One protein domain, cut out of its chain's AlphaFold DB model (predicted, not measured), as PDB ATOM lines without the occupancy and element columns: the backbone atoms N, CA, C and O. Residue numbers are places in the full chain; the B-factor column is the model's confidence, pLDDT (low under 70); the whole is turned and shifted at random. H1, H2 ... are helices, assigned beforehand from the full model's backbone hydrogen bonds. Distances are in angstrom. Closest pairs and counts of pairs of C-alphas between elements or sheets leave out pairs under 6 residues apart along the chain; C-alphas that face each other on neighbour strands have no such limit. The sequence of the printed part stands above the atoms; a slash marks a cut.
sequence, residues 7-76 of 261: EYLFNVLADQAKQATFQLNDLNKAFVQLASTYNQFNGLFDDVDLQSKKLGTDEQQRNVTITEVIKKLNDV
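Overview. This is residues 7 to 76 of the 261 residues of the protein "Site-specific DNA-methyltransferase (adenine-specific)" of Listeria monocytogenes (UniProt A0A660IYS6). The longest helix, H3, crosses H1 at a steep angle and meets the beginning of H2, while H1 and H2 run side by side in opposite directions with little contact between them. From the far end of H2, a long loop stretch, residues 38 to 58, folds back to the beginning of H3. The printed part has 70 residues, with three named helices in the order H1, H2, H3 and no named strand; the class is all helix. It is compact, with a radius of gyration of the C-alphas of 12.3 A, and spans 32 by 26 by 20 A.

Along the chain. H3 covers residues 59 to 74, 22.4 A from first to last C-alpha, and ends with C-alpha 74 at (39.834, 13.316, -18.707). H2 covers residues 24 to 37 and is 20.2 A long, beginning with C-alpha 24 at (28.716, 6.048, -27.796). H1 covers residues 10 to 18, from C-alpha 10 at (32.543, 16.275, -21.305), and is 12.2 A long.

Arrangement. H3 touches H1 with residues 67 to 74 alone, and the closest C-alphas, those of Thr 67 and Ala 17, are 5.4 A apart. These two helices run opposite ways at a steep tilt of 61 degrees. H2 and H3 only just touch, with 3 pairs of C-alphas within 8 A, between residue 24 alone of H2 and residues 62 to 66 alone of H3. Their closest C-alphas, those of Leu 24 and Asn 63, are 5.4 A apart. H2 and H3 run the same way at a steep tilt of 67 degrees, only just short of about perpendicular. H1 and H2 are close but not clearly touching, with the closest C-alphas, those of Leu 13 and Leu 27, 7.5 A apart. They run opposite ways at a shallow tilt of 6 degrees. In H1, H2 and H3, every O i to N i+4 pair is within hydrogen-bond range.

Size, cuts and confidence. The two C-alphas farthest apart, those of Asn 39 and Thr 57, are separated by 33.9 A. The printed part has no cut. The link from H1 to H2 is tight, with 5 residues, and the link from H2 to H3 is long, with 21 residues. The mean pLDDT of the printed part is 93.6, and no printed residue is under 70.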
ATOM      1  N   GLU A   7      23.754  17.087 -19.673       94.38
ATOM      2  CA  GLU A   7      23.947  15.670 -19.989       94.38
ATOM      3  C   GLU A   7      25.032  15.389 -21.044       94.38
ATOM      4  O   GLU A   7      25.519  14.263 -21.128       94.38
ATOM      5  N   TYR A   8      25.422  16.396 -21.827       95.56
ATOM      6  CA  TYR A   8      26.416  16.298 -22.898       95.56
ATOM      7  C   TYR A   8      27.740  16.989 -22.562       95.56
ATOM      8  O   TYR A   8      28.636  17.051 -23.406       95.56
ATOM      9  N   LEU A   9      27.891  17.508 -21.341       94.88
ATOM     10  CA  LEU A   9      29.168  18.049 -20.889       94.88
ATOM     11  C   LEU A   9      30.228  16.940 -20.831       94.88
ATOM     12  O   LEU A   9      29.956  15.823 -20.388       94.88
ATOM     13  N   PHE A  10      31.460  17.261 -21.236       94.25
ATOM     14  CA  PHE A  10      32.543  16.275 -21.305       94.25
ATOM     15  C   PHE A  10      32.808  15.591 -19.956       94.25
ATOM     16  O   PHE A  10      32.975  14.378 -19.919       94.25
ATOM     17  N   ASN A  11      32.777  16.333 -18.843       93.44
ATOM     18  CA  ASN A  11      32.956  15.762 -17.504       93.44
ATOM     19  C   ASN A  11      31.847  14.756 -17.147       93.44
ATOM     20  O   ASN A  11      32.131  13.735 -16.530       93.44
ATOM     21  N   VAL A  12      30.607  14.994 -17.586       95.94
ATOM     22  CA  VAL A  12      29.492  14.057 -17.381       95.94
ATOM     23  C   VAL A  12      29.699  12.784 -18.201       95.94
ATOM     24  O   VAL A  12      29.577  11.683 -17.663       95.94
ATOM     25  N   LEU A  13      30.087  12.909 -19.475       96.69
ATOM     26  CA  LEU A  13      30.417  11.756 -20.322       96.69
ATOM     27  C   LEU A  13      31.629  10.975 -19.779       96.69
ATOM     28  O   LEU A  13      31.647   9.744 -19.811       96.69
ATOM     29  N   ALA A  14      32.629  11.670 -19.235       95.75
ATOM     30  CA  ALA A  14      33.802  11.059 -18.621       95.75
ATOM     31  C   ALA A  14      33.472  10.328 -17.310       95.75
ATOM     32  O   ALA A  14      33.991   9.235 -17.067       95.75
ATOM     33  N   ASP A  15      32.573  10.869 -16.489       96.44
ATOM     34  CA  ASP A  15      32.086  10.190 -15.288       96.44
ATOM     35  C   ASP A  15      31.289   8.929 -15.644       96.44
ATOM     36  O   ASP A  15      31.510   7.870 -15.050       96.44
ATOM     37  N   GLN A  16      30.444   8.987 -16.680       96.69
ATOM     38  CA  GLN A  16      29.779   7.800 -17.228       96.69
ATOM     39  C   GLN A  16      30.792   6.762 -17.737       96.69
ATOM     40  O   GLN A  16      30.612   5.559 -17.529       96.69
ATOM     41  N   ALA A  17      31.878   7.200 -18.380       96.25
ATOM     42  CA  ALA A  17      32.943   6.319 -18.860       96.25
ATOM     43  C   ALA A  17      33.665   5.617 -17.696       96.25
ATOM     44  O   ALA A  17      33.944   4.416 -17.773       96.25
ATOM     45  N   LYS A  18      33.922   6.325 -16.588       95.12
ATOM     46  CA  LYS A  18      34.494   5.751 -15.355       95.12
ATOM     47  C   LYS A  18      33.549   4.758 -14.679       95.12
ATOM     48  O   LYS A  18      34.009   3.736 -14.177       95.12
ATOM     49  N   GLN A  19      32.245   5.029 -14.697       96.19
ATOM     50  CA  GLN A  19      31.206   4.174 -14.108       96.19
ATOM     51  C   GLN A  19      30.760   3.025 -15.027       96.19
ATOM     52  O   GLN A  19      29.890   2.244 -14.647       96.19
ATOM     53  N   ALA A  20      31.352   2.902 -16.221       93.81
ATOM     54  CA  ALA A  20      30.979   1.926 -17.246       93.81
ATOM     55  C   ALA A  20      29.508   2.026 -17.707       93.81
ATOM     56  O   ALA A  20      28.921   1.038 -18.145       93.81
ATOM     57  N   THR A  21      28.919   3.222 -17.639       95.94
ATOM     58  CA  THR A  21      27.559   3.513 -18.124       95.94
ATOM     59  C   THR A  21      27.543   4.306 -19.431       95.94
ATOM     60  O   THR A  21      26.472   4.481 -20.008       95.94
ATOM     61  N   PHE A  22      28.705   4.771 -19.909       96.69
ATOM     62  CA  PHE A  22      28.840   5.540 -21.149       96.69
ATOM     63  C   PHE A  22      28.286   4.795 -22.368       96.69
ATOM     64  O   PHE A  22      28.575   3.611 -22.577       96.69
ATOM     65  N   GLN A  23      27.542   5.532 -23.193       94.69
ATOM     66  CA  GLN A  23      27.048   5.081 -24.486       94.69
ATOM     67  C   GLN A  23      27.598   5.977 -25.594       94.69
ATOM     68  O   GLN A  23      27.434   7.195 -25.576       94.69
ATOM     69  N   LEU A  24      28.161   5.363 -26.630       94.62
ATOM     70  CA  LEU A  24      28.716   6.048 -27.796       94.62
ATOM     71  C   LEU A  24      27.706   6.981 -28.479       94.62
ATOM     72  O   LEU A  24      28.064   8.031 -29.011       94.62
ATOM     73  N   ASN A  25      26.426   6.612 -28.434       94.31
ATOM     74  CA  ASN A  25      25.342   7.422 -28.971       94.31
ATOM     75  C   ASN A  25      25.160   8.756 -28.223       94.31
ATOM     76  O   ASN A  25      24.698   9.720 -28.825       94.31
ATOM     77  N   ASP A  26      25.524   8.844 -26.942       94.50
ATOM     78  CA  ASP A  26      25.414  10.094 -26.182       94.50
ATOM     79  C   ASP A  26      26.474  11.104 -26.628       94.50
ATOM     80  O   ASP A  26      26.153  12.275 -26.825       94.50
ATOM     81  N   LEU A  27      27.694  10.640 -26.932       96.06
ATOM     82  CA  LEU A  27      28.716  11.471 -27.576       96.06
ATOM     83  C   LEU A  27      28.269  11.934 -28.971       96.06
ATOM     84  O   LEU A  27      28.408  13.106 -29.312       96.06
ATOM     85  N   ASN A  28      27.681  11.034 -29.766       95.19
ATOM     86  CA  ASN A  28      27.160  11.393 -31.084       95.19
ATOM     87  C   ASN A  28      26.066  12.474 -30.994       95.19
ATOM     88  O   ASN A  28      26.076  13.441 -31.753       95.19
ATOM     89  N   LYS A  29      25.137  12.346 -30.038       95.31
ATOM     90  CA  LYS A  29      24.108  13.366 -29.790       95.31
ATOM     91  C   LYS A  29      24.712  14.695 -29.346       95.31
ATOM     92  O   LYS A  29      24.236  15.727 -29.807       95.31
ATOM     93  N   ALA A  30      25.756  14.676 -28.514       95.31
ATOM     94  CA  ALA A  30      26.471  15.883 -28.110       95.31
ATOM     95  C   ALA A  30      27.045  16.632 -29.326       95.31
ATOM     96  O   ALA A  30      26.808  17.831 -29.480       95.31
ATOM     97  N   PHE A  31      27.720  15.920 -30.239       95.19
ATOM     98  CA  PHE A  31      28.238  16.503 -31.484       95.19
ATOM     99  C   PHE A  31      27.124  17.080 -32.360       95.19
ATOM    100  O   PHE A  31      27.206  18.236 -32.779       95.19
ATOM    101  N   VAL A  32      26.058  16.308 -32.593       94.00
ATOM    102  CA  VAL A  32      24.919  16.741 -33.414       94.00
ATOM    103  C   VAL A  32      24.241  17.967 -32.807       94.00
ATOM    104  O   VAL A  32      23.947  18.917 -33.533       94.00
ATOM    105  N   GLN A  33      24.008  17.990 -31.493       94.19
ATOM    106  CA  GLN A  33      23.399  19.133 -30.819       94.19
ATOM    107  C   GLN A  33      24.262  20.386 -30.999       94.19
ATOM    108  O   GLN A  33      23.748  21.428 -31.409       94.19
ATOM    109  N   LEU A  34      25.566  20.286 -30.735       92.69
ATOM    110  CA  LEU A  34      26.479  21.421 -30.808       92.69
ATOM    111  C   LEU A  34      26.565  21.987 -32.237       92.69
ATOM    112  O   LEU A  34      26.402  23.193 -32.426       92.69
ATOM    113  N   ALA A  35      26.738  21.117 -33.237       92.94
ATOM    114  CA  ALA A  35      26.868  21.504 -34.644       92.94
ATOM    115  C   ALA A  35      25.569  22.028 -35.276       92.94
ATOM    116  O   ALA A  35      25.617  22.881 -36.165       92.94
ATOM    117  N   SER A  36      24.409  21.535 -34.833       92.19
ATOM    118  CA  SER A  36      23.105  21.982 -35.347       92.19
ATOM    119  C   SER A  36      22.577  23.243 -34.664       92.19
ATOM    120  O   SER A  36      21.807  23.983 -35.273       92.19
ATOM    121  N   THR A  37      22.988  23.507 -33.420       93.19
ATOM    122  CA  THR A  37      22.495  24.659 -32.646       93.19
ATOM    123  C   THR A  37      23.295  25.928 -32.925       93.19
ATOM    124  O   THR A  37      22.720  27.014 -32.975       93.19
ATOM    125  N   TYR A  38      24.614  25.817 -33.111       90.38
ATOM    126  CA  TYR A  38      25.489  26.980 -33.259       90.38
ATOM    127  C   TYR A  38      26.249  26.931 -34.582       90.38
ATOM    128  O   TYR A  38      27.037  26.021 -34.833       90.38
ATOM    129  N   ASN A  39      26.083  27.976 -35.396       87.38
ATOM    130  CA  ASN A  39      26.712  28.087 -36.718       87.38
ATOM    131  C   ASN A  39      28.240  27.919 -36.673       87.38
ATOM    132  O   ASN A  39      28.829  27.294 -37.556       87.38
ATOM    133  N   GLN A  40      28.884  28.409 -35.608       86.06
ATOM    134  CA  GLN A  40      30.330  28.279 -35.420       86.06
ATOM    135  C   GLN A  40      30.812  26.822 -35.297       86.06
ATOM    136  O   GLN A  40      31.990  26.574 -35.499       86.06
ATOM    137  N   PHE A  41      29.933  25.849 -35.036       90.75
ATOM    138  CA  PHE A  41      30.275  24.420 -34.978       90.75
ATOM    139  C   PHE A  41      29.651  23.603 -36.117       90.75
ATOM    140  O   PHE A  41      29.820  22.388 -36.167       90.75
ATOM    141  N   ASN A  42      28.945  24.248 -37.050       89.56
ATOM    142  CA  ASN A  42      28.350  23.567 -38.196       89.56
ATOM    143  C   ASN A  42      29.428  22.838 -39.020       89.56
ATOM    144  O   ASN A  42      30.490  23.416 -39.285       89.56
ATOM    145  N   GLY A  43      29.150  21.576 -39.360       88.19
ATOM    146  CA  GLY A  43      30.020  20.685 -40.136       88.19
ATOM    147  C   GLY A  43      31.283  20.196 -39.418       88.19
ATOM    148  O   GLY A  43      32.022  19.380 -39.962       88.19
ATOM    149  N   LEU A  44      31.544  20.670 -38.193       91.25
ATOM    150  CA  LEU A  44      32.830  20.490 -37.512       91.25
ATOM    151  C   LEU A  44      33.144  19.023 -37.177       91.25
ATOM    152  O   LEU A  44      34.308  18.638 -37.117       91.25
ATOM    153  N   PHE A  45      32.108  18.213 -36.952       91.06
ATOM    154  CA  PHE A  45      32.233  16.811 -36.540       91.06
ATOM    155  C   PHE A  45      31.880  15.817 -37.656       91.06
ATOM    156  O   PHE A  45      31.827  14.619 -37.392       91.06
ATOM    157  N   ASP A  46      31.648  16.281 -38.888       86.75
ATOM    158  CA  ASP A  46      31.145  15.443 -39.988       86.75
ATOM    159  C   ASP A  46      32.132  14.334 -40.393       86.75
ATOM    160  O   ASP A  46      31.723  13.265 -40.846       86.75
ATOM    161  N   ASP A  47      33.431  14.556 -40.176       84.62
ATOM    162  CA  ASP A  47      34.487  13.573 -40.441       84.62
ATOM    163  C   ASP A  47      34.665  12.540 -39.308       84.62
ATOM    164  O   ASP A  47      35.432  11.580 -39.443       84.62
ATOM    165  N   VAL A  48      33.973  12.709 -38.175       89.25
ATOM    166  CA  VAL A  48      34.081  11.808 -37.021       89.25
ATOM    167  C   VAL A  48      33.143  10.611 -37.194       89.25
ATOM    168  O   VAL A  48      32.011  10.588 -36.717       89.25
ATOM    169  N   ASP A  49      33.644   9.560 -37.844       91.25
ATOM    170  CA  ASP A  49      32.914   8.297 -37.998       91.25
ATOM    171  C   ASP A  49      33.028   7.405 -36.748       91.25
ATOM    172  O   ASP A  49      33.875   6.508 -36.651       91.25
ATOM    173  N   LEU A  50      32.116   7.609 -35.794       93.56
ATOM    174  CA  LEU A  50      31.989   6.763 -34.600       93.56
ATOM    175  C   LEU A  50      31.522   5.326 -34.914       93.56
ATOM    176  O   LEU A  50      31.561   4.462 -34.038       93.56
ATOM    177  N   GLN A  51      31.104   5.024 -36.148       93.06
ATOM    178  CA  GLN A  51      30.737   3.672 -36.587       93.06
ATOM    179  C   GLN A  51      31.869   2.960 -37.341       93.06
ATOM    180  O   GLN A  51      31.695   1.822 -37.794       93.06
ATOM    181  N   SER A  52      33.049   3.580 -37.428       94.31
ATOM    182  CA  SER A  52      34.180   3.042 -38.171       94.31
ATOM    183  C   SER A  52      34.604   1.662 -37.674       94.31
ATOM    184  O   SER A  52      34.855   1.443 -36.487       94.31
ATOM    185  N   LYS A  53      34.823   0.732 -38.612       93.56
ATOM    186  CA  LYS A  53      35.380  -0.601 -38.313       93.56
ATOM    187  C   LYS A  53      36.800  -0.547 -37.742       93.56
ATOM    188  O   LYS A  53      37.255  -1.532 -37.171       93.56
ATOM    189  N   LYS A  54      37.498   0.585 -37.891       94.44
ATOM    190  CA  LYS A  54      38.818   0.811 -37.282       94.44
ATOM    191  C   LYS A  54      38.740   0.981 -35.762       94.44
ATOM    192  O   LYS A  54      39.723   0.702 -35.089       94.44
ATOM    193  N   LEU A  55      37.590   1.411 -35.235       94.44
ATOM    194  CA  LEU A  55      37.353   1.559 -33.796       94.44
ATOM    195  C   LEU A  55      36.956   0.232 -33.129       94.44
ATOM    196  O   LEU A  55      37.073   0.098 -31.914       94.44
ATOM    197  N   GLY A  56      36.467  -0.738 -33.907       95.00
ATOM    198  CA  GLY A  56      36.012  -2.039 -33.419       95.00
ATOM    199  C   GLY A  56      35.107  -2.750 -34.424       95.00
ATOM    200  O   GLY A  56      34.416  -2.111 -35.224       95.00
ATOM    201  N   THR A  57      35.089  -4.084 -34.388       93.94
ATOM    202  CA  THR A  57      34.306  -4.897 -35.334       93.94
ATOM    203  C   THR A  57      32.806  -4.882 -35.045       93.94
ATOM    204  O   THR A  57      32.007  -5.110 -35.952       93.94
ATOM    205  N   ASP A  58      32.417  -4.578 -33.807       95.06
ATOM    206  CA  ASP A  58      31.035  -4.489 -33.333       95.06
ATOM    207  C   ASP A  58      30.823  -3.240 -32.455       95.06
ATOM    208  O   ASP A  58      31.765  -2.508 -32.145       95.06
ATOM    209  N   GLU A  59      29.565  -2.957 -32.111       93.50
ATOM    210  CA  GLU A  59      29.176  -1.763 -31.347       93.50
ATOM    211  C   GLU A  59      29.810  -1.718 -29.952       93.50
ATOM    212  O   GLU A  59      30.265  -0.659 -29.518       93.50
ATOM    213  N   GLN A  60      29.912  -2.868 -29.282       94.50
ATOM    214  CA  GLN A  60      30.493  -2.955 -27.947       94.50
ATOM    215  C   GLN A  60      31.982  -2.603 -27.982       94.50
ATOM    216  O   GLN A  60      32.443  -1.813 -27.160       94.50
ATOM    217  N   GLN A  61      32.730  -3.133 -28.951       95.81
ATOM    218  CA  GLN A  61      34.145  -2.808 -29.119       95.81
ATOM    219  C   GLN A  61      34.355  -1.324 -29.427       95.81
ATOM    220  O   GLN A  61      35.223  -0.704 -28.819       95.81
ATOM    221  N   ARG A  62      33.535  -0.729 -30.305       96.75
ATOM    222  CA  ARG A  62      33.615   0.713 -30.595       96.75
ATOM    223  C   ARG A  62      33.350   1.551 -29.344       96.75
ATOM    224  O   ARG A  62      34.097   2.490 -29.073       96.75
ATOM    225  N   ASN A  63      32.339   1.181 -28.553       96.25
ATOM    226  CA  ASN A  63      32.032   1.849 -27.290       96.25
ATOM    227  C   ASN A  63      33.203   1.762 -26.304       96.25
ATOM    228  O   ASN A  63      33.568   2.770 -25.706       96.25
ATOM    229  N   VAL A  64      33.823   0.584 -26.163       96.06
ATOM    230  CA  VAL A  64      34.998   0.380 -25.300       96.06
ATOM    231  C   VAL A  64      36.177   1.236 -25.764       96.06
ATOM    232  O   VAL A  64      36.751   1.953 -24.950       96.06
ATOM    233  N   THR A  65      36.504   1.230 -27.058       97.06
ATOM    234  CA  THR A  65      37.606   2.034 -27.608       97.06
ATOM    235  C   THR A  65      37.424   3.521 -27.300       97.06
ATOM    236  O   THR A  65      38.335   4.156 -26.775       97.06
ATOM    237  N   ILE A  66      36.235   4.075 -27.560       96.88
ATOM    238  CA  ILE A  66      35.951   5.492 -27.291       96.88
ATOM    239  C   ILE A  66      35.901   5.791 -25.787       96.88
ATOM    240  O   ILE A  66      36.396   6.830 -25.359       96.88
ATOM    241  N   THR A  67      35.388   4.866 -24.970       96.75
ATOM    242  CA  THR A  67      35.417   4.978 -23.501       96.75
ATOM    243  C   THR A  67      36.850   5.144 -22.991       96.75
ATOM    244  O   THR A  67      37.106   6.006 -22.150       96.75
ATOM    245  N   GLU A  68      37.798   4.353 -23.500       96.31
ATOM    246  CA  GLU A  68      39.204   4.451 -23.095       96.31
ATOM    247  C   GLU A  68      39.852   5.766 -23.551       96.31
ATOM    248  O   GLU A  68      40.603   6.367 -22.783       96.31
ATOM    249  N   VAL A  69      39.507   6.274 -24.740       95.12
ATOM    250  CA  VAL A  69      39.948   7.606 -25.193       95.12
ATOM    251  C   VAL A  69      39.422   8.704 -24.266       95.12
ATOM    252  O   VAL A  69      40.206   9.530 -23.800       95.12
ATOM    253  N   ILE A  70      38.126   8.694 -23.936       95.44
ATOM    254  CA  ILE A  70      37.514   9.686 -23.034       95.44
ATOM    255  C   ILE A  70      38.189   9.663 -21.659       95.44
ATOM    256  O   ILE A  70      38.517  10.720 -21.124       95.44
ATOM    257  N   LYS A  71      38.444   8.474 -21.096       94.94
ATOM    258  CA  LYS A  71      39.151   8.344 -19.813       94.94
ATOM    259  C   LYS A  71      40.538   8.976 -19.866       94.94
ATOM    260  O   LYS A  71      40.877   9.733 -18.966       94.94
ATOM    261  N   LYS A  72      41.315   8.700 -20.921       93.50
ATOM    262  CA  LYS A  72      42.661   9.267 -21.092       93.50
ATOM    263  C   LYS A  72      42.646  10.781 -21.258       93.50
ATOM    264  O   LYS A  72      43.503  11.446 -20.692       93.50
ATOM    265  N   LEU A  73      41.672  11.318 -21.987       91.31
ATOM    266  CA  LEU A  73      41.507  12.763 -22.134       91.31
ATOM    267  C   LEU A  73      41.071  13.433 -20.826       91.31
ATOM    268  O   LEU A  73      41.514  14.537 -20.544       91.31
ATOM    269  N   ASN A  74      40.257  12.771 -19.999       91.50
ATOM    270  CA  ASN A  74      39.834  13.316 -18.707       91.50
ATOM    271  C   ASN A  74      40.986  13.459 -17.694       91.50
ATOM    272  O   ASN A  74      40.853  14.216 -16.737       91.50
ATOM    273  N   ASP A  75      42.082  12.719 -17.861       87.75
ATOM    274  CA  ASP A  75      43.273  12.867 -17.014       87.75
ATOM    275  C   ASP A  75      44.085  14.127 -17.371       87.75
ATOM    276  O   ASP A  75      44.977  14.519 -16.620       87.75
ATOM    277  N   VAL A  76      43.788  14.760 -18.511       84.19
ATOM    278  CA  VAL A  76      44.431  15.997 -18.955       84.19
ATOM    279  C   VAL A  76      43.640  17.185 -18.417       84.19
ATOM    280  O   VAL A  76      42.461  17.365 -18.723       84.19
TER     281      VAL A  76